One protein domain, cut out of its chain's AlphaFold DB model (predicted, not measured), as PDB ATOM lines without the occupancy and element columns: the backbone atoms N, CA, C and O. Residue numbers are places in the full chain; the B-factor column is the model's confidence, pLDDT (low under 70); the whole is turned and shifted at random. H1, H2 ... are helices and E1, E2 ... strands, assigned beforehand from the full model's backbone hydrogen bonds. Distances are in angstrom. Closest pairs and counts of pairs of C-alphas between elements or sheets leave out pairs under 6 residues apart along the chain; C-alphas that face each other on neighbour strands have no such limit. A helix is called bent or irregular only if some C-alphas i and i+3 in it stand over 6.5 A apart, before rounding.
ATOM      1  N   ALA A  64     210.118 182.984 168.988       61.88
ATOM      2  CA  ALA A  64     209.534 182.246 167.872       61.88
ATOM      3  C   ALA A  64     208.383 181.305 168.282       61.88
ATOM      4  O   ALA A  64     207.515 181.004 167.461       61.88
ATOM      5  N   PHE A  65     208.338 180.852 169.542       63.75
ATOM      6  CA  PHE A  65     207.298 179.939 170.039       63.75
ATOM      7  C   PHE A  65     206.134 180.650 170.738       63.75
ATOM      8  O   PHE A  65     205.116 180.014 171.022       63.75
ATOM      9  N   SER A  66     206.237 181.957 171.002       70.44
ATOM     10  CA  SER A  66     205.176 182.727 171.655       70.44
ATOM     11  C   SER A  66     204.720 183.890 170.789       70.44
ATOM     12  O   SER A  66     205.412 184.891 170.619       70.44
ATOM     13  N   TYR A  67     203.475 183.803 170.330       74.31
ATOM     14  CA  TYR A  67     202.829 184.844 169.532       74.31
ATOM     15  C   TYR A  67     202.814 186.221 170.217       74.31
ATOM     16  O   TYR A  67     202.829 187.252 169.558       74.31
ATOM     17  N   PHE A  68     202.797 186.246 171.551       79.44
ATOM     18  CA  PHE A  68     202.825 187.484 172.327       79.44
ATOM     19  C   PHE A  68     204.209 188.142 172.375       79.44
ATOM     20  O   PHE A  68     204.285 189.283 172.815       79.44
ATOM     21  N   LEU A  69     205.273 187.454 171.946       77.19
ATOM     22  CA  LEU A  69     206.655 187.955 171.897       77.19
ATOM     23  C   LEU A  69     207.127 188.254 170.465       77.19
ATOM     24  O   LEU A  69     208.067 189.024 170.276       77.19
ATOM     25  N   GLU A  70     206.483 187.656 169.462       76.69
ATOM     26  CA  GLU A  70     206.836 187.824 168.054       76.69
ATOM     27  C   GLU A  70     206.613 189.273 167.590       76.69
ATOM     28  O   GLU A  70     205.513 189.821 167.697       76.69
ATOM     29  N   GLN A  71     207.661 189.897 167.050       74.94
ATOM     30  CA  GLN A  71     207.585 191.248 166.497       74.94
ATOM     31  C   GLN A  71     207.285 191.198 165.003       74.94
ATOM     32  O   GLN A  71     207.896 190.433 164.257       74.94
ATOM     33  N   ARG A  72     206.350 192.043 164.567       78.44
ATOM     34  CA  ARG A  72     205.890 192.113 163.180       78.44
ATOM     35  C   ARG A  72     205.792 193.556 162.709       78.44
ATOM     36  O   ARG A  72     205.680 194.453 163.545       78.44
ATOM     37  N   PRO A  73     205.808 193.790 161.387       81.81
ATOM     38  CA  PRO A  73     205.484 195.096 160.835       81.81
ATOM     39  C   PRO A  73     204.094 195.538 161.307       81.81
ATOM     40  O   PRO A  73     203.132 194.783 161.198       81.81
ATOM     41  N   GLU A  74     203.991 196.757 161.828       84.38
ATOM     42  CA  GLU A  74     202.772 197.289 162.450       84.38
ATOM     43  C   GLU A  74     201.754 197.752 161.389       84.38
ATOM     44  O   GLU A  74     201.448 198.938 161.272       84.38
ATOM     45  N   GLN A  75     201.239 196.828 160.570       88.25
ATOM     46  CA  GLN A  75     200.273 197.146 159.510       88.25
ATOM     47  C   GLN A  75     198.852 197.292 160.053       88.25
ATOM     48  O   GLN A  75     198.126 198.192 159.634       88.25
ATOM     49  N   LYS A  76     198.448 196.422 160.986       92.38
ATOM     50  CA  LYS A  76     197.143 196.495 161.651       92.38
ATOM     51  C   LYS A  76     197.320 196.733 163.138       92.38
ATOM     52  O   LYS A  76     197.820 195.877 163.862       92.38
ATOM     53  N   ILE A  77     196.867 197.885 163.610       94.00
ATOM     54  CA  ILE A  77     197.072 198.329 164.985       94.00
ATOM     55  C   ILE A  77     195.728 198.381 165.704       94.00
ATOM     56  O   ILE A  77     194.783 198.999 165.224       94.00
ATOM     57  N   ALA A  78     195.644 197.762 166.879       94.94
ATOM     58  CA  ALA A  78     194.530 197.967 167.793       94.94
ATOM     59  C   ALA A  78     194.905 199.021 168.844       94.94
ATOM     60  O   ALA A  78     195.930 198.917 169.517       94.94
ATOM     61  N   VAL A  79     194.058 200.027 169.029       95.94
ATOM     62  CA  VAL A  79     194.230 201.058 170.053       95.94
ATOM     63  C   VAL A  79     193.163 200.889 171.127       95.94
ATOM     64  O   VAL A  79     191.981 201.135 170.892       95.94
ATOM     65  N   LEU A  80     193.589 200.509 172.330       96.31
ATOM     66  CA  LEU A  80     192.783 200.590 173.539       96.31
ATOM     67  C   LEU A  80     192.753 202.043 174.029       96.31
ATOM     68  O   LEU A  80     193.697 202.524 174.660       96.31
ATOM     69  N   LEU A  81     191.661 202.745 173.752       96.06
ATOM     70  CA  LEU A  81     191.454 204.128 174.161       96.06
ATOM     71  C   LEU A  81     190.700 204.182 175.490       96.06
ATOM     72  O   LEU A  81     189.512 203.867 175.538       96.06
ATOM     73  N   ILE A  82     191.362 204.621 176.561       94.50
ATOM     74  CA  ILE A  82     190.750 204.738 177.889       94.50
ATOM     75  C   ILE A  82     190.370 206.191 178.151       94.50
ATOM     76  O   ILE A  82     191.233 207.050 178.329       94.50
ATOM     77  N   SER A  83     189.067 206.462 178.194       93.75
ATOM     78  CA  SER A  83     188.483 207.792 178.387       93.75
ATOM     79  C   SER A  83     187.482 207.811 179.545       93.75
ATOM     80  O   SER A  83     187.030 206.767 180.012       93.75
ATOM     81  N   ALA A  84     187.117 209.004 180.016       91.00
ATOM     82  CA  ALA A  84     186.086 209.144 181.041       91.00
ATOM     83  C   ALA A  84     184.667 209.090 180.444       91.00
ATOM     84  O   ALA A  84     184.411 209.592 179.350       91.00
ATOM     85  N   ASP A  85     183.703 208.576 181.208       89.38
ATOM     86  CA  ASP A  85     182.281 208.640 180.835       89.38
ATOM     87  C   ASP A  85     181.693 210.050 180.978       89.38
ATOM     88  O   ASP A  85     180.834 210.479 180.202       89.38
ATOM     89  N   LYS A  86     182.155 210.780 181.996       86.69
ATOM     90  CA  LYS A  86     181.639 212.098 182.378       86.69
ATOM     91  C   LYS A  86     182.537 213.220 181.857       86.69
ATOM     92  O   LYS A  86     183.734 213.049 181.643       86.69
ATOM     93  N   GLY A  87     181.924 214.385 181.648       86.00
ATOM     94  CA  GLY A  87     182.631 215.637 181.369       86.00
ATOM     95  C   GLY A  87     183.102 216.340 182.648       86.00
ATOM     96  O   GLY A  87     183.195 215.721 183.704       86.00
ATOM     97  N   LEU A  88     183.366 217.651 182.550       87.75
ATOM     98  CA  LEU A  88     183.827 218.503 183.665       87.75
ATOM     99  C   LEU A  88     185.148 218.030 184.307       87.75
ATOM    100  O   LEU A  88     185.439 218.322 185.461       87.75
ATOM    101  N   CYS A  89     185.973 217.334 183.526       85.31
ATOM    102  CA  CYS A  89     187.252 216.750 183.933       85.31
ATOM    103  C   CYS A  89     188.466 217.567 183.445       85.31
ATOM    104  O   CYS A  89     189.553 217.021 183.252       85.31
ATOM    105  N   GLY A  90     188.271 218.860 183.163       87.38
ATOM    106  CA  GLY A  90     189.306 219.723 182.589       87.38
ATOM    107  C   GLY A  90     189.879 219.155 181.287       87.38
ATOM    108  O   GLY A  90     189.135 218.793 180.376       87.38
ATOM    109  N   GLY A  91     191.208 219.065 181.211       88.94
ATOM    110  CA  GLY A  91     191.939 218.606 180.027       88.94
ATOM    111  C   GLY A  91     192.070 217.089 179.859       88.94
ATOM    112  O   GLY A  91     192.674 216.672 178.878       88.94
ATOM    113  N   LEU A  92     191.531 216.259 180.763       91.00
ATOM    114  CA  LEU A  92     191.783 214.806 180.775       91.00
ATOM    115  C   LEU A  92     191.457 214.130 179.431       91.00
ATOM    116  O   LEU A  92     192.341 213.563 178.792       91.00
ATOM    117  N   ASN A  93     190.216 214.258 178.955       93.00
ATOM    118  CA  ASN A  93     189.802 213.653 177.684       93.00
ATOM    119  C   ASN A  93     190.503 214.311 176.484       93.00
ATOM    120  O   ASN A  93     190.966 213.622 175.582       93.00
ATOM    121  N   SER A  94     190.643 215.640 176.490       93.06
ATOM    122  CA  SER A  94     191.293 216.379 175.399       93.06
ATOM    123  C   SER A  94     192.760 215.981 175.208       93.06
ATOM    124  O   SER A  94     193.226 215.887 174.075       93.06
ATOM    125  N   ASN A  95     193.483 215.718 176.300       94.12
ATOM    126  CA  ASN A  95     194.876 215.278 176.252       94.12
ATOM    127  C   ASN A  95     194.994 213.859 175.682       94.12
ATOM    128  O   ASN A  95     195.869 213.608 174.856       94.12
ATOM    129  N   ILE A  96     194.093 212.951 176.074       95.25
ATOM    130  CA  ILE A  96     194.012 211.595 175.511       95.25
ATOM    131  C   ILE A  96     193.748 211.650 174.001       95.25
ATOM    132  O   ILE A  96     194.430 210.973 173.233       95.25
ATOM    133  N   PHE A  97     192.808 212.487 173.555       95.12
ATOM    134  CA  PHE A  97     192.489 212.625 172.132       95.12
ATOM    135  C   PHE A  97     193.658 213.194 171.332       95.12
ATOM    136  O   PHE A  97     193.974 212.665 170.274       95.12
ATOM    137  N   ARG A  98     194.370 214.191 171.869       94.75
ATOM    138  CA  ARG A  98     195.591 214.712 171.239       94.75
ATOM    139  C   ARG A  98     196.663 213.631 171.100       94.75
ATOM    140  O   ARG A  98     197.237 213.478 170.030       94.75
ATOM    141  N   LYS A  99     196.879 212.833 172.150       94.81
ATOM    142  CA  LYS A  99     197.816 211.699 172.106       94.81
ATOM    143  C   LYS A  99     197.390 210.637 171.091       94.81
ATOM    144  O   LYS A  99     198.229 210.005 170.465       94.81
ATOM    145  N   THR A 100     196.084 210.458 170.918       94.75
ATOM    146  CA  THR A 100     195.524 209.552 169.912       94.75
ATOM    147  C   THR A 100     195.787 210.061 168.499       94.75
ATOM    148  O   THR A 100     196.199 209.287 167.645       94.75
ATOM    149  N   GLU A 101     195.622 211.361 168.257       94.50
ATOM    150  CA  GLU A 101     195.965 211.984 166.974       94.50
ATOM    151  C   GLU A 101     197.465 211.880 166.662       94.50
ATOM    152  O   GLU A 101     197.825 211.633 165.517       94.50
ATOM    153  N   GLU A 102     198.342 211.984 167.666       94.19
ATOM    154  CA  GLU A 102     199.779 211.730 167.481       94.19
ATOM    155  C   GLU A 102     200.051 210.305 166.973       94.19
ATOM    156  O   GLU A 102     200.834 210.148 166.042       94.19
ATOM    157  N   ILE A 103     199.383 209.285 167.527       91.62
ATOM    158  CA  ILE A 103     199.524 207.889 167.073       91.62
ATOM    159  C   ILE A 103     198.989 207.709 165.649       91.62
ATOM    160  O   ILE A 103     199.652 207.084 164.827       91.62
ATOM    161  N   LEU A 104     197.829 208.295 165.333       92.50
ATOM    162  CA  LEU A 104     197.278 208.265 163.973       92.50
ATOM    163  C   LEU A 104     198.257 208.878 162.955       92.50
ATOM    164  O   LEU A 104     198.429 208.341 161.868       92.50
ATOM    165  N   ASN A 105     198.930 209.973 163.319       93.25
ATOM    166  CA  ASN A 105     199.900 210.643 162.448       93.25
ATOM    167  C   ASN A 105     201.242 209.901 162.340       93.25
ATOM    168  O   ASN A 105     201.937 210.056 161.341       93.25
ATOM    169  N   GLN A 106     201.634 209.136 163.363       91.38
ATOM    170  CA  GLN A 106     202.860 208.324 163.349       91.38
ATOM    171  C   GLN A 106     202.728 207.075 162.473       91.38
ATOM    172  O   GLN A 106     203.732 206.588 161.959       91.38
ATOM    173  N   HIS A 107     201.502 206.589 162.278       89.81
ATOM    174  CA  HIS A 107     201.199 205.381 161.515       89.81
ATOM    175  C   HIS A 107     200.188 205.667 160.388       89.81
ATOM    176  O   HIS A 107     199.093 205.102 160.394       89.81
ATOM    177  N   PRO A 108     200.523 206.547 159.423       89.56
ATOM    178  CA  PRO A 108     199.577 206.991 158.396       89.56
ATOM    179  C   PRO A 108     199.148 205.866 157.443       89.56
ATOM    180  O   PRO A 108     198.024 205.882 156.948       89.56
ATOM    181  N   ASP A 109     200.026 204.887 157.216       90.56
ATOM    182  CA  ASP A 109     199.800 203.773 156.288       90.56
ATOM    183  C   ASP A 109     199.213 202.526 156.974       90.56
ATOM    184  O   ASP A 109     198.899 201.533 156.314       90.56
ATOM    185  N   SER A 110     199.060 202.559 158.300       91.62
ATOM    186  CA  SER A 110     198.546 201.432 159.078       91.62
ATOM    187  C   SER A 110     197.026 201.508 159.218       91.62
ATOM    188  O   SER A 110     196.438 202.569 159.429       91.62
ATOM    189  N   GLN A 111     196.360 200.354 159.187       93.00
ATOM    190  CA  GLN A 111     194.951 200.256 159.551       93.00
ATOM    191  C   GLN A 111     194.824 200.276 161.079       93.00
ATOM    192  O   GLN A 111     195.314 199.369 161.755       93.00
ATOM    193  N   ILE A 112     194.145 201.288 161.622       95.12
ATOM    194  CA  ILE A 112     194.000 201.476 163.069       95.12
ATOM    195  C   ILE A 112     192.550 201.235 163.490       95.12
ATOM    196  O   ILE A 112     191.640 201.968 163.100       95.12
ATOM    197  N   ASP A 113     192.362 200.234 164.342       95.88
ATOM    198  CA  ASP A 113     191.079 199.873 164.928       95.88
ATOM    199  C   ASP A 113     191.049 200.244 166.413       95.88
ATOM    200  O   ASP A 113     192.015 200.048 167.147       95.88
ATOM    201  N   PHE A 114     189.915 200.743 166.892       96.38
ATOM    202  CA  PHE A 114     189.770 201.238 168.255       96.38
ATOM    203  C   PHE A 114     188.932 200.299 169.122       96.38
ATOM    204  O   PHE A 114     187.799 199.943 168.788       96.38
ATOM    205  N   VAL A 115     189.472 199.963 170.291       96.19
ATOM    206  CA  VAL A 115     188.733 199.407 171.424       96.19
ATOM    207  C   VAL A 115     188.578 200.523 172.438       96.19
ATOM    208  O   VAL A 115     189.561 201.008 172.988       96.19
ATOM    209  N   VAL A 116     187.352 200.968 172.682       96.06
ATOM    210  CA  VAL A 116     187.127 202.169 173.491       96.06
ATOM    211  C   VAL A 116     186.560 201.808 174.852       96.06
ATOM    212  O   VAL A 116     185.555 201.108 174.950       96.06
ATOM    213  N   ILE A 117     187.177 202.341 175.900       94.50
ATOM    214  CA  ILE A 117     186.614 202.399 177.241       94.50
ATOM    215  C   ILE A 117     186.124 203.824 177.486       94.50
ATOM    216  O   ILE A 117     186.889 204.792 177.409       94.50
ATOM    217  N   GLY A 118     184.841 203.941 177.805       91.94
ATOM    218  CA  GLY A 118     184.219 205.191 178.218       91.94
ATOM    219  C   GLY A 118     183.461 205.927 177.110       91.94
ATOM    220  O   GLY A 118     183.813 205.910 175.927       91.94
ATOM    221  N   LYS A 119     182.390 206.612 177.514       92.81
ATOM    222  CA  LYS A 119     181.438 207.270 176.611       92.81
ATOM    223  C   LYS A 119     182.055 208.418 175.811       92.81
ATOM    224  O   LYS A 119     181.764 208.554 174.625       92.81
ATOM    225  N   LYS A 120     182.917 209.246 176.418       93.00
ATOM    226  CA  LYS A 120     183.488 210.416 175.723       93.00
ATOM    227  C   LYS A 120     184.443 210.027 174.605       93.00
ATOM    228  O   LYS A 120     184.470 210.718 173.588       93.00
ATOM    229  N   GLY A 121     185.196 208.944 174.782       94.06
ATOM    230  CA  GLY A 121     186.034 208.370 173.737       94.06
ATOM    231  C   GLY A 121     185.200 207.855 172.574       94.06
ATOM    232  O   GLY A 121     185.498 208.199 171.436       94.06
ATOM    233  N   ALA A 122     184.113 207.129 172.851       94.56
ATOM    234  CA  ALA A 122     183.261 206.575 171.800       94.56
ATOM    235  C   ALA A 122     182.613 207.691 170.965       94.56
ATOM    236  O   ALA A 122     182.736 207.694 169.742       94.56
ATOM    237  N   GLU A 123     182.044 208.704 171.630       94.50
ATOM    238  CA  GLU A 123     181.498 209.898 170.968       94.50
ATOM    239  C   GLU A 123     182.563 210.638 170.134       94.50
ATOM    240  O   GLU A 123     182.255 211.239 169.105       94.50
ATOM    241  N   TRP A 124     183.822 210.672 170.588       95.62
ATOM    242  CA  TRP A 124     184.910 211.322 169.855       95.62
ATOM    243  C   TRP A 124     185.334 210.525 168.620       95.62
ATOM    244  O   TRP A 124     185.450 211.116 167.544       95.62
ATOM    245  N   CYS A 125     185.500 209.207 168.751       95.44
ATOM    246  CA  CYS A 125     185.822 208.315 167.639       95.44
ATOM    247  C   CYS A 125     184.744 208.363 166.552       95.44
ATOM    248  O   CYS A 125     185.078 208.473 165.374       95.44
ATOM    249  N   GLU A 126     183.466 208.374 166.941       95.19
ATOM    250  CA  GLU A 126     182.335 208.490 166.017       95.19
ATOM    251  C   GLU A 126     182.383 209.804 165.220       95.19
ATOM    252  O   GLU A 126     182.329 209.790 163.990       95.19
ATOM    253  N   ARG A 127     182.595 210.948 165.890       95.25
ATOM    254  CA  ARG A 127     182.735 212.252 165.210       95.25
ATOM    255  C   ARG A 127     183.915 212.294 164.239       95.25
ATOM    256  O   ARG A 127     183.832 212.955 163.208       95.25
ATOM    257  N   LYS A 128     185.014 211.622 164.583       94.25
ATOM    258  CA  LYS A 128     186.219 211.521 163.749       94.25
ATOM    259  C   LYS A 128     186.121 210.421 162.686       94.25
ATOM    260  O   LYS A 128     187.044 210.303 161.889       94.25
ATOM    261  N   LYS A 129     185.016 209.661 162.644       93.62
ATOM    262  CA  LYS A 129     184.793 208.515 161.745       93.62
ATOM    263  C   LYS A 129     185.901 207.457 161.839       93.62
ATOM    264  O   LYS A 129     186.291 206.867 160.836       93.62
ATOM    265  N   LEU A 130     186.422 207.240 163.046       94.25
ATOM    266  CA  LEU A 130     187.426 206.211 163.316       94.25
ATOM    267  C   LEU A 130     186.759 204.840 163.437       94.25
ATOM    268  O   LEU A 130     185.634 204.738 163.931       94.25
ATOM    269  N   ASN A 131     187.458 203.781 163.026       94.88
ATOM    270  CA  ASN A 131     186.918 202.428 163.088       94.88
ATOM    271  C   ASN A 131     186.924 201.901 164.529       94.88
ATOM    272  O   ASN A 131     187.980 201.586 165.071       94.88
ATOM    273  N   VAL A 132     185.755 201.798 165.162       95.62
ATOM    274  CA  VAL A 132     185.614 201.268 166.526       95.62
ATOM    275  C   VAL A 132     185.099 199.834 166.460       95.62
ATOM    276  O   VAL A 132     183.939 199.600 166.135       95.62
ATOM    277  N   ILE A 133     185.949 198.868 166.811       94.75
ATOM    278  CA  ILE A 133     185.605 197.437 166.774       94.75
ATOM    279  C   ILE A 133     184.823 196.987 168.012       94.75
ATOM    280  O   ILE A 133     184.049 196.030 167.956       94.75
ATOM    281  N   LYS A 134     185.025 197.662 169.150       94.56
ATOM    282  CA  LYS A 134     184.309 197.381 170.396       94.56
ATOM    283  C   LYS A 134     184.320 198.596 171.311       94.56
ATOM    284  O   LYS A 134     185.322 199.302 171.416       94.56
ATOM    285  N   SER A 135     183.221 198.806 172.026       93.81
ATOM    286  CA  SER A 135     183.150 199.780 173.113       93.81
ATOM    287  C   SER A 135     182.686 199.113 174.399       93.81
ATOM    288  O   SER A 135     181.795 198.262 174.381       93.81
ATOM    289  N   PHE A 136     183.296 199.521 175.503       91.50
ATOM    290  CA  PHE A 136     182.946 199.118 176.853       91.50
ATOM    291  C   PHE A 136     182.529 200.360 177.640       91.50
ATOM    292  O   PHE A 136     183.240 201.369 177.679       91.50
ATOM    293  N   PHE A 137     181.358 200.274 178.263       87.00
ATOM    294  CA  PHE A 137     180.745 201.354 179.030       87.00
ATOM    295  C   PHE A 137     180.419 200.870 180.440       87.00
ATOM    296  O   PHE A 137     180.437 199.670 180.707       87.00
ATOM    297  N   SER A 138     180.051 201.810 181.311       75.12
ATOM    298  CA  SER A 138     179.536 201.516 182.653       75.12
ATOM    299  C   SER A 138     180.569 200.898 183.594       75.12
ATOM    300  O   SER A 138     180.229 200.087 184.454       75.12
ATOM    301  N   PHE A 139     181.821 201.336 183.484       78.62
ATOM    302  CA  PHE A 139     182.758 201.185 184.589       78.62
ATOM    303  C   PHE A 139     182.274 202.113 185.706       78.62
ATOM    304  O   PHE A 139     182.012 203.295 185.476       78.62
ATOM    305  N   GLY A 140     182.043 201.564 186.899       76.50
ATOM    306  CA  GLY A 140     181.585 202.355 188.040       76.50
ATOM    307  C   GLY A 140     182.597 203.437 188.433       76.50
ATOM    308  O   GLY A 140     183.661 203.586 187.837       76.50
ATOM    309  N   ASP A 141     182.309 204.180 189.505       80.56
ATOM    310  CA  ASP A 141     183.316 205.097 190.074       80.56
ATOM    311  C   ASP A 141     184.566 204.343 190.583       80.56
ATOM    312  O   ASP A 141     185.622 204.949 190.758       80.56
ATOM    313  N   TYR A 142     184.436 203.034 190.815       82.88
ATOM    314  CA  TYR A 142     185.502 202.114 191.188       82.88
ATOM    315  C   TYR A 142     185.443 200.904 190.262       82.88
ATOM    316  O   TYR A 142     184.352 200.461 189.903       82.88
ATOM    317  N   VAL A 143     186.617 200.416 189.872       83.81
ATOM    318  CA  VAL A 143     186.764 199.338 188.898       83.81
ATOM    319  C   VAL A 143     187.309 198.112 189.605       83.81
ATOM    320  O   VAL A 143     188.382 198.176 190.208       83.81
ATOM    321  N   ASP A 144     186.577 197.012 189.484       83.06
ATOM    322  CA  ASP A 144     186.981 195.704 189.988       83.06
ATOM    323  C   ASP A 144     187.571 194.845 188.866       83.06
ATOM    324  O   ASP A 144     187.314 195.064 187.676       83.06
ATOM    325  N   PHE A 145     188.354 193.833 189.242       83.12
ATOM    326  CA  PHE A 145     189.016 192.942 188.288       83.12
ATOM    327  C   PHE A 145     188.023 192.284 187.313       83.12
ATOM    328  O   PHE A 145     188.257 192.283 186.103       83.12
ATOM    329  N   GLU A 146     186.879 191.817 187.819       85.56
ATOM    330  CA  GLU A 146     185.819 191.164 187.034       85.56
ATOM    331  C   GLU A 146     185.287 192.043 185.894       85.56
ATOM    332  O   GLU A 146     184.975 191.541 184.818       85.56
ATOM    333  N   GLN A 147     185.249 193.365 186.082       85.31
ATOM    334  CA  GLN A 147     184.808 194.303 185.046       85.31
ATOM    335  C   GLN A 147     185.860 194.486 183.944       85.31
ATOM    336  O   GLN A 147     185.528 194.825 182.809       85.31
ATOM    337  N   THR A 148     187.137 194.264 184.262       87.69
ATOM    338  CA  THR A 148     188.259 194.431 183.322       87.69
ATOM    339  C   THR A 148     188.631 193.156 182.571       87.69
ATOM    340  O   THR A 148     189.242 193.234 181.501       87.69
ATOM    341  N   ALA A 149     188.241 191.988 183.088       89.56
ATOM    342  CA  ALA A 149     188.514 190.702 182.455       89.56
ATOM    343  C   ALA A 149     187.954 190.606 181.016       89.56
ATOM    344  O   ALA A 149     188.734 190.264 180.126       89.56
ATOM    345  N   PRO A 150     186.702 191.024 180.717       91.62
ATOM    346  CA  PRO A 150     186.163 190.972 179.354       91.62
ATOM    347  C   PRO A 150     186.926 191.848 178.354       91.62
ATOM    348  O   PRO A 150     187.046 191.503 177.179       91.62
ATOM    349  N   VAL A 151     187.459 192.990 178.808       92.19
ATOM    350  CA  VAL A 151     188.286 193.867 177.965       92.19
ATOM    351  C   VAL A 151     189.594 193.168 177.616       92.19
ATOM    352  O   VAL A 151     189.998 193.139 176.453       92.19
ATOM    353  N   SER A 152     190.241 192.593 178.629       91.44
ATOM    354  CA  SER A 152     191.525 191.912 178.480       91.44
ATOM    355  C   SER A 152     191.395 190.690 177.572       91.44
ATOM    356  O   SER A 152     192.186 190.523 176.649       91.44
ATOM    357  N   GLU A 153     190.353 189.883 177.774       92.81
ATOM    358  CA  GLU A 153     190.053 188.716 176.946       92.81
ATOM    359  C   GLU A 153     189.794 189.105 175.485       92.81
ATOM    360  O   GLU A 153     190.343 188.486 174.573       92.81
ATOM    361  N   PHE A 154     189.028 190.174 175.241       93.56
ATOM    362  CA  PHE A 154     188.797 190.671 173.887       93.56
ATOM    363  C   PHE A 154     190.108 191.061 173.191       93.56
ATOM    364  O   PHE A 154     190.343 190.643 172.058       93.56
ATOM    365  N   ILE A 155     190.980 191.809 173.876       92.19
ATOM    366  CA  ILE A 155     192.282 192.238 173.339       92.19
ATOM    367  C   ILE A 155     193.184 191.036 173.042       92.19
ATOM    368  O   ILE A 155     193.795 190.958 171.975       92.19
ATOM    369  N   ILE A 156     193.246 190.073 173.962       91.12
ATOM    370  CA  ILE A 156     194.024 188.845 173.783       91.12
ATOM    371  C   ILE A 156     193.507 188.061 172.572       91.12
ATOM    372  O   ILE A 156     194.305 187.588 171.764       91.12
ATOM    373  N   ASN A 157     192.187 187.963 172.407       92.00
ATOM    374  CA  ASN A 157     191.569 187.213 171.319       92.00
ATOM    375  C   ASN A 157     191.791 187.860 169.946       92.00
ATOM    376  O   ASN A 157     192.119 187.144 168.999       92.00
ATOM    377  N   ILE A 158     191.665 189.189 169.811       90.94
ATOM    378  CA  ILE A 158     191.933 189.866 168.526       90.94
ATOM    379  C   ILE A 158     193.403 189.734 168.117       90.94
ATOM    380  O   ILE A 158     193.694 189.491 166.944       90.94
ATOM    381  N   PHE A 159     194.312 189.805 169.094       88.50
ATOM    382  CA  PHE A 159     195.738 189.652 168.860       88.50
ATOM    383  C   PHE A 159     196.046 188.207 168.454       88.50
ATOM    384  O   PHE A 159     196.557 187.970 167.363       88.50
ATOM    385  N   ARG A 160     195.621 187.220 169.256       87.31
ATOM    386  CA  ARG A 160     195.812 185.782 168.988       87.31
ATOM    387  C   ARG A 160     195.244 185.341 167.637       87.31
ATOM    388  O   ARG A 160     195.828 184.480 166.985       87.31
ATOM    389  N   ALA A 161     194.134 185.935 167.201       88.00
ATOM    390  CA  ALA A 161     193.512 185.662 165.906       88.00
ATOM    391  C   ALA A 161     194.286 186.233 164.700       88.00
ATOM    392  O   ALA A 161     193.816 186.097 163.572       88.00
ATOM    393  N   ARG A 162     195.442 186.879 164.914       81.50
ATOM    394  CA  ARG A 162     196.259 187.529 163.874       81.50
ATOM    395  C   ARG A 162     195.521 188.612 163.092       81.50
ATOM    396  O   ARG A 162     195.814 188.857 161.925       81.50
ATOM    397  N   LYS A 163     194.539 189.251 163.730       83.25
ATOM    398  CA  LYS A 163     193.822 190.386 163.137       83.25
ATOM    399  C   LYS A 163     194.602 191.689 163.288       83.25
ATOM    400  O   LYS A 163     194.446 192.564 162.441       83.25
ATOM    401  N   HIS A 164     195.438 191.778 164.323       89.50
ATOM    402  CA  HIS A 164     196.247 192.947 164.665       89.50
ATOM    403  C   HIS A 164     197.673 192.522 165.017       89.50
ATOM    404  O   HIS A 164     197.874 191.508 165.690       89.50
ATOM    405  N   ASP A 165     198.633 193.322 164.571       88.88
ATOM    406  CA  ASP A 165     200.075 193.115 164.734       88.88
ATOM    407  C   ASP A 165     200.621 193.835 165.971       88.88
ATOM    408  O   ASP A 165     201.601 193.393 166.566       88.88
ATOM    409  N   ALA A 166     199.965 194.921 166.389       90.25
ATOM    410  CA  ALA A 166     200.321 195.688 167.577       90.25
ATOM    411  C   ALA A 166     199.077 196.159 168.335       90.25
ATOM    412  O   ALA A 166     198.034 196.453 167.745       90.25
ATOM    413  N   VAL A 167     199.203 196.257 169.659       92.62
ATOM    414  CA  VAL A 167     198.174 196.796 170.547       92.62
ATOM    415  C   VAL A 167     198.764 197.901 171.412       92.62
ATOM    416  O   VAL A 167     199.597 197.644 172.286       92.62
ATOM    417  N   PHE A 168     198.272 199.123 171.230       93.06
ATOM    418  CA  PHE A 168     198.614 200.268 172.072       93.06
ATOM    419  C   PHE A 168     197.482 200.570 173.044       93.06
ATOM    420  O   PHE A 168     196.318 200.570 172.664       93.06
ATOM    421  N   ALA A 169     197.813 200.903 174.286       94.25
ATOM    422  CA  ALA A 169     196.878 201.529 175.207       94.25
ATOM    423  C   ALA A 169     197.189 203.007 175.371       94.25
ATOM    424  O   ALA A 169     198.312 203.387 175.707       94.25
ATOM    425  N   ILE A 170     196.161 203.827 175.191       94.75
ATOM    426  CA  ILE A 170     196.209 205.264 175.414       94.75
ATOM    427  C   ILE A 170     195.390 205.566 176.658       94.75
ATOM    428  O   ILE A 170     194.180 205.344 176.700       94.75
ATOM    429  N   TYR A 171     196.064 206.071 177.682       92.94
ATOM    430  CA  TYR A 171     195.461 206.367 178.975       92.94
ATOM    431  C   TYR A 171     196.112 207.595 179.612       92.94
ATOM    432  O   TYR A 171     197.156 208.081 179.176       92.94
ATOM    433  N   THR A 172     195.489 208.114 180.668       91.19
ATOM    434  CA  THR A 172     196.078 209.201 181.457       91.19
ATOM    435  C   THR A 172     196.935 208.627 182.578       91.19
ATOM    436  O   THR A 172     196.430 207.954 183.474       91.19
ATOM    437  N   ASN A 173     198.231 208.920 182.555       88.38
ATOM    438  CA  ASN A 173     199.144 208.629 183.647       88.38
ATOM    439  C   ASN A 173     198.984 209.678 184.758       88.38
ATOM    440  O   ASN A 173     199.246 210.872 184.568       88.38
ATOM    441  N   PHE A 174     198.539 209.228 185.929       85.00
ATOM    442  CA  PHE A 174     198.356 210.079 187.099       85.00
ATOM    443  C   PHE A 174     199.691 210.271 187.833       85.00
ATOM    444  O   PHE A 174     200.185 209.349 188.481       85.00
ATOM    445  N   LEU A 175     200.264 211.478 187.758       82.62
ATOM    446  CA  LEU A 175     201.483 211.832 188.497       82.62
ATOM    447  C   LEU A 175     201.153 212.557 189.804       82.62
ATOM    448  O   LEU A 175     201.724 212.262 190.852       82.62
ATOM    449  N   SER A 176     200.236 213.518 189.745       84.62
ATOM    450  CA  SER A 176     199.727 214.235 190.911       84.62
ATOM    451  C   SER A 176     198.333 214.793 190.628       84.62
ATOM    452  O   SER A 176     197.867 214.792 189.491       84.62
ATOM    453  N   ALA A 177     197.672 215.330 191.658       78.69
ATOM    454  CA  ALA A 177     196.369 215.978 191.497       78.69
ATOM    455  C   ALA A 177     196.392 217.134 190.473       78.69
ATOM    456  O   ALA A 177     195.378 217.399 189.836       78.69
ATOM    457  N   LEU A 178     197.547 217.787 190.296       80.56
ATOM    458  CA  LEU A 178     197.737 218.893 189.353       80.56
ATOM    459  C   LEU A 178     198.343 218.451 188.016       80.56
ATOM    460  O   LEU A 178     198.192 219.156 187.022       80.56
ATOM    461  N   LYS A 179     199.048 217.312 187.981       83.69
ATOM    462  CA  LYS A 179     199.796 216.856 186.807       83.69
ATOM    463  C   LYS A 179     199.305 215.491 186.335       83.69
ATOM    464  O   LYS A 179     199.526 214.467 186.983       83.69
ATOM    465  N   GLN A 180     198.678 215.498 185.166       84.94
ATOM    466  CA  GLN A 180     198.138 214.331 184.479       84.94
ATOM    467  C   GLN A 180     198.650 214.344 183.041       84.94
ATOM    468  O   GLN A 180     198.468 215.335 182.333       84.94
ATOM    469  N   GLU A 181     199.306 213.269 182.617       89.00
ATOM    470  CA  GLU A 181     199.927 213.181 181.293       89.00
ATOM    471  C   GLU A 181     199.280 212.052 180.495       89.00
ATOM    472  O   GLU A 181     199.235 210.913 180.950       89.00
ATOM    473  N   ALA A 182     198.776 212.348 179.297       92.88
ATOM    474  CA  ALA A 182     198.307 211.303 178.394       92.88
ATOM    475  C   ALA A 182     199.513 210.525 177.852       92.88
ATOM    476  O   ALA A 182     200.487 211.113 177.384       92.88
ATOM    477  N   THR A 183     199.466 209.202 177.943       90.19
ATOM    478  CA  THR A 183     200.545 208.306 177.523       90.19
ATOM    479  C   THR A 183     199.976 207.244 176.596       90.19
ATOM    480  O   THR A 183     198.893 206.719 176.847       90.19
ATOM    481  N   ALA A 184     200.717 206.938 175.534       91.81
ATOM    482  CA  ALA A 184     200.491 205.773 174.694       91.81
ATOM    483  C   ALA A 184     201.560 204.734 175.052       91.81
ATOM    484  O   ALA A 184     202.746 205.061 175.050       91.81
ATOM    485  N   LYS A 185     201.149 203.517 175.407       89.12
ATOM    486  CA  LYS A 185     202.053 202.415 175.747       89.12
ATOM    487  C   LYS A 185     201.724 201.202 174.887       89.12
ATOM    488  O   LYS A 185     200.564 200.809 174.808       89.12
ATOM    489  N   LEU A 186     202.746 200.587 174.301       89.12
ATOM    490  CA  LEU A 186     202.619 199.288 173.647       89.12
ATOM    491  C   LEU A 186     202.368 198.206 174.711       89.12
ATOM    492  O   LEU A 186     203.172 198.043 175.634       89.12
ATOM    493  N   ILE A 187     201.246 197.496 174.603       88.31
ATOM    494  CA  ILE A 187     200.920 196.360 175.478       88.31
ATOM    495  C   ILE A 187     201.350 195.051 174.820       88.31
ATOM    496  O   ILE A 187     201.980 194.229 175.479       88.31
ATOM    497  N   LEU A 188     201.019 194.872 173.540       88.50
ATOM    498  CA  LEU A 188     201.367 193.693 172.750       88.50
ATOM    499  C   LEU A 188     201.964 194.129 171.402       88.50
ATOM    500  O   LEU A 188     201.460 195.098 170.835       88.50
ATOM    501  N   PRO A 189     202.975 193.427 170.867       87.31
ATOM    502  CA  PRO A 189     203.707 192.325 171.499       87.31
ATOM    503  C   PRO A 189     204.513 192.791 172.726       87.31
ATOM    504  O   PRO A 189     204.863 193.964 172.865       87.31
ATOM    505  N   LEU A 190     204.762 191.868 173.651       82.75
ATOM    506  CA  LEU A 190     205.546 192.099 174.858       82.75
ATOM    507  C   LEU A 190     207.015 192.323 174.470       82.75
ATOM    508  O   LEU A 190     207.659 191.448 173.897       82.75
ATOM    509  N   LYS A 191     207.544 193.497 174.814       76.56
ATOM    510  CA  LYS A 191     208.965 193.850 174.710       76.56
ATOM    511  C   LYS A 191     209.587 193.867 176.106       76.56
ATOM    512  O   LYS A 191     208.870 193.987 177.099       76.56
ATOM    513  N   GLU A 192     210.916 193.834 176.205       67.44
ATOM    514  CA  GLU A 192     211.596 194.002 177.503       67.44
ATOM    515  C   GLU A 192     211.183 195.309 178.209       67.44
ATOM    516  O   GLU A 192     210.994 195.351 179.427       67.44
TER     517      GLU A 192
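What this domain is: This is residues 64 to 192 of the 211 residues of an uncharacterized protein of Candidatus Portnoybacteria bacterium RIFCSPLOWO2_02_FULL_40_15 (UniProt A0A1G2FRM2). A strongly twisted sheet of five strands forms the core, with H1 and H2 over one face and H3 over the other: three layers, helices on both faces. H1 packs mostly on E4 and E5, H2 mostly on E3 and E2. The printed part has 129 residues with three named helices and five named strands, in the order E1 H1 E2 H2 E3 H3 E4 E5; its class is mixed, helices and strands. The sheet, in the order E3 E2 E1 E4 E5, is mixed. The whole is compact, with a radius of gyration of the C-alphas of 14.7 A, and spans 46 by 34 by 28 A.

How they stand to each other: Inner strand E1, residues 76 to 82, is parallel to E2, residues 111 to 117, with N 79 and O 113 2.8 A apart, and to E4, residues 166 to 174, with N 80 and O 168 2.8 A apart. Edge strand E3, residues 131 to 136, is parallel to E2, with N 116 and O 134 2.9 A apart. Edge strand E5, residues 180 to 188, forms an antiparallel hairpin with E4, with N 171 and O 183 3.0 A apart. H1, residues 92 to 106, is on the sheet; its Ile 96 and Ala 182 of E5 have their C-alphas 5.2 A apart, the closest of the two elements. H2, residues 119 to 127, is on the same face, at a height over the sheet of 8.7 A. H1, with residues 93 to 97 alone, only just touches H2, with 3 pairs of C-alphas within 8 A, the closest those of Asn 93 and Lys 120, 7.4 A. H3, residues 145 to 160, is on the opposite face at a height of 8.3 A, along the strands at 2 degrees to E1 on the local plane. E1, H1, E2 and E2, H2, E3 are strand-helix-strand units, parallel neighbours with a helix between; E3, H3, E4 is a split one, with E2 and E1 between its strands; their crossovers are right-handed. Every O i to N i+4 pair is within hydrogen-bond range in H1 and H2, 10 of 12 in H3.

Where its parts are: E1 begins at C-alpha 76 (197.143, 196.495, 161.651) and E5 ends at C-alpha 188 (201.367, 193.693, 172.750). From first to last C-alpha, E4 measures 24.3 A, E5 24.0 A, H3 21.7 A and H1 21.6 A. H3 is irregular, only just: C-alphas 147 and 150 are 6.7 A apart.

The domain as a whole: The two C-alphas farthest apart, those of Ala 64 and Leu 88, are 47.2 A apart. The printed part has no cut, and no link is long. Residues 64, 65 and 192 have pLDDT under 70.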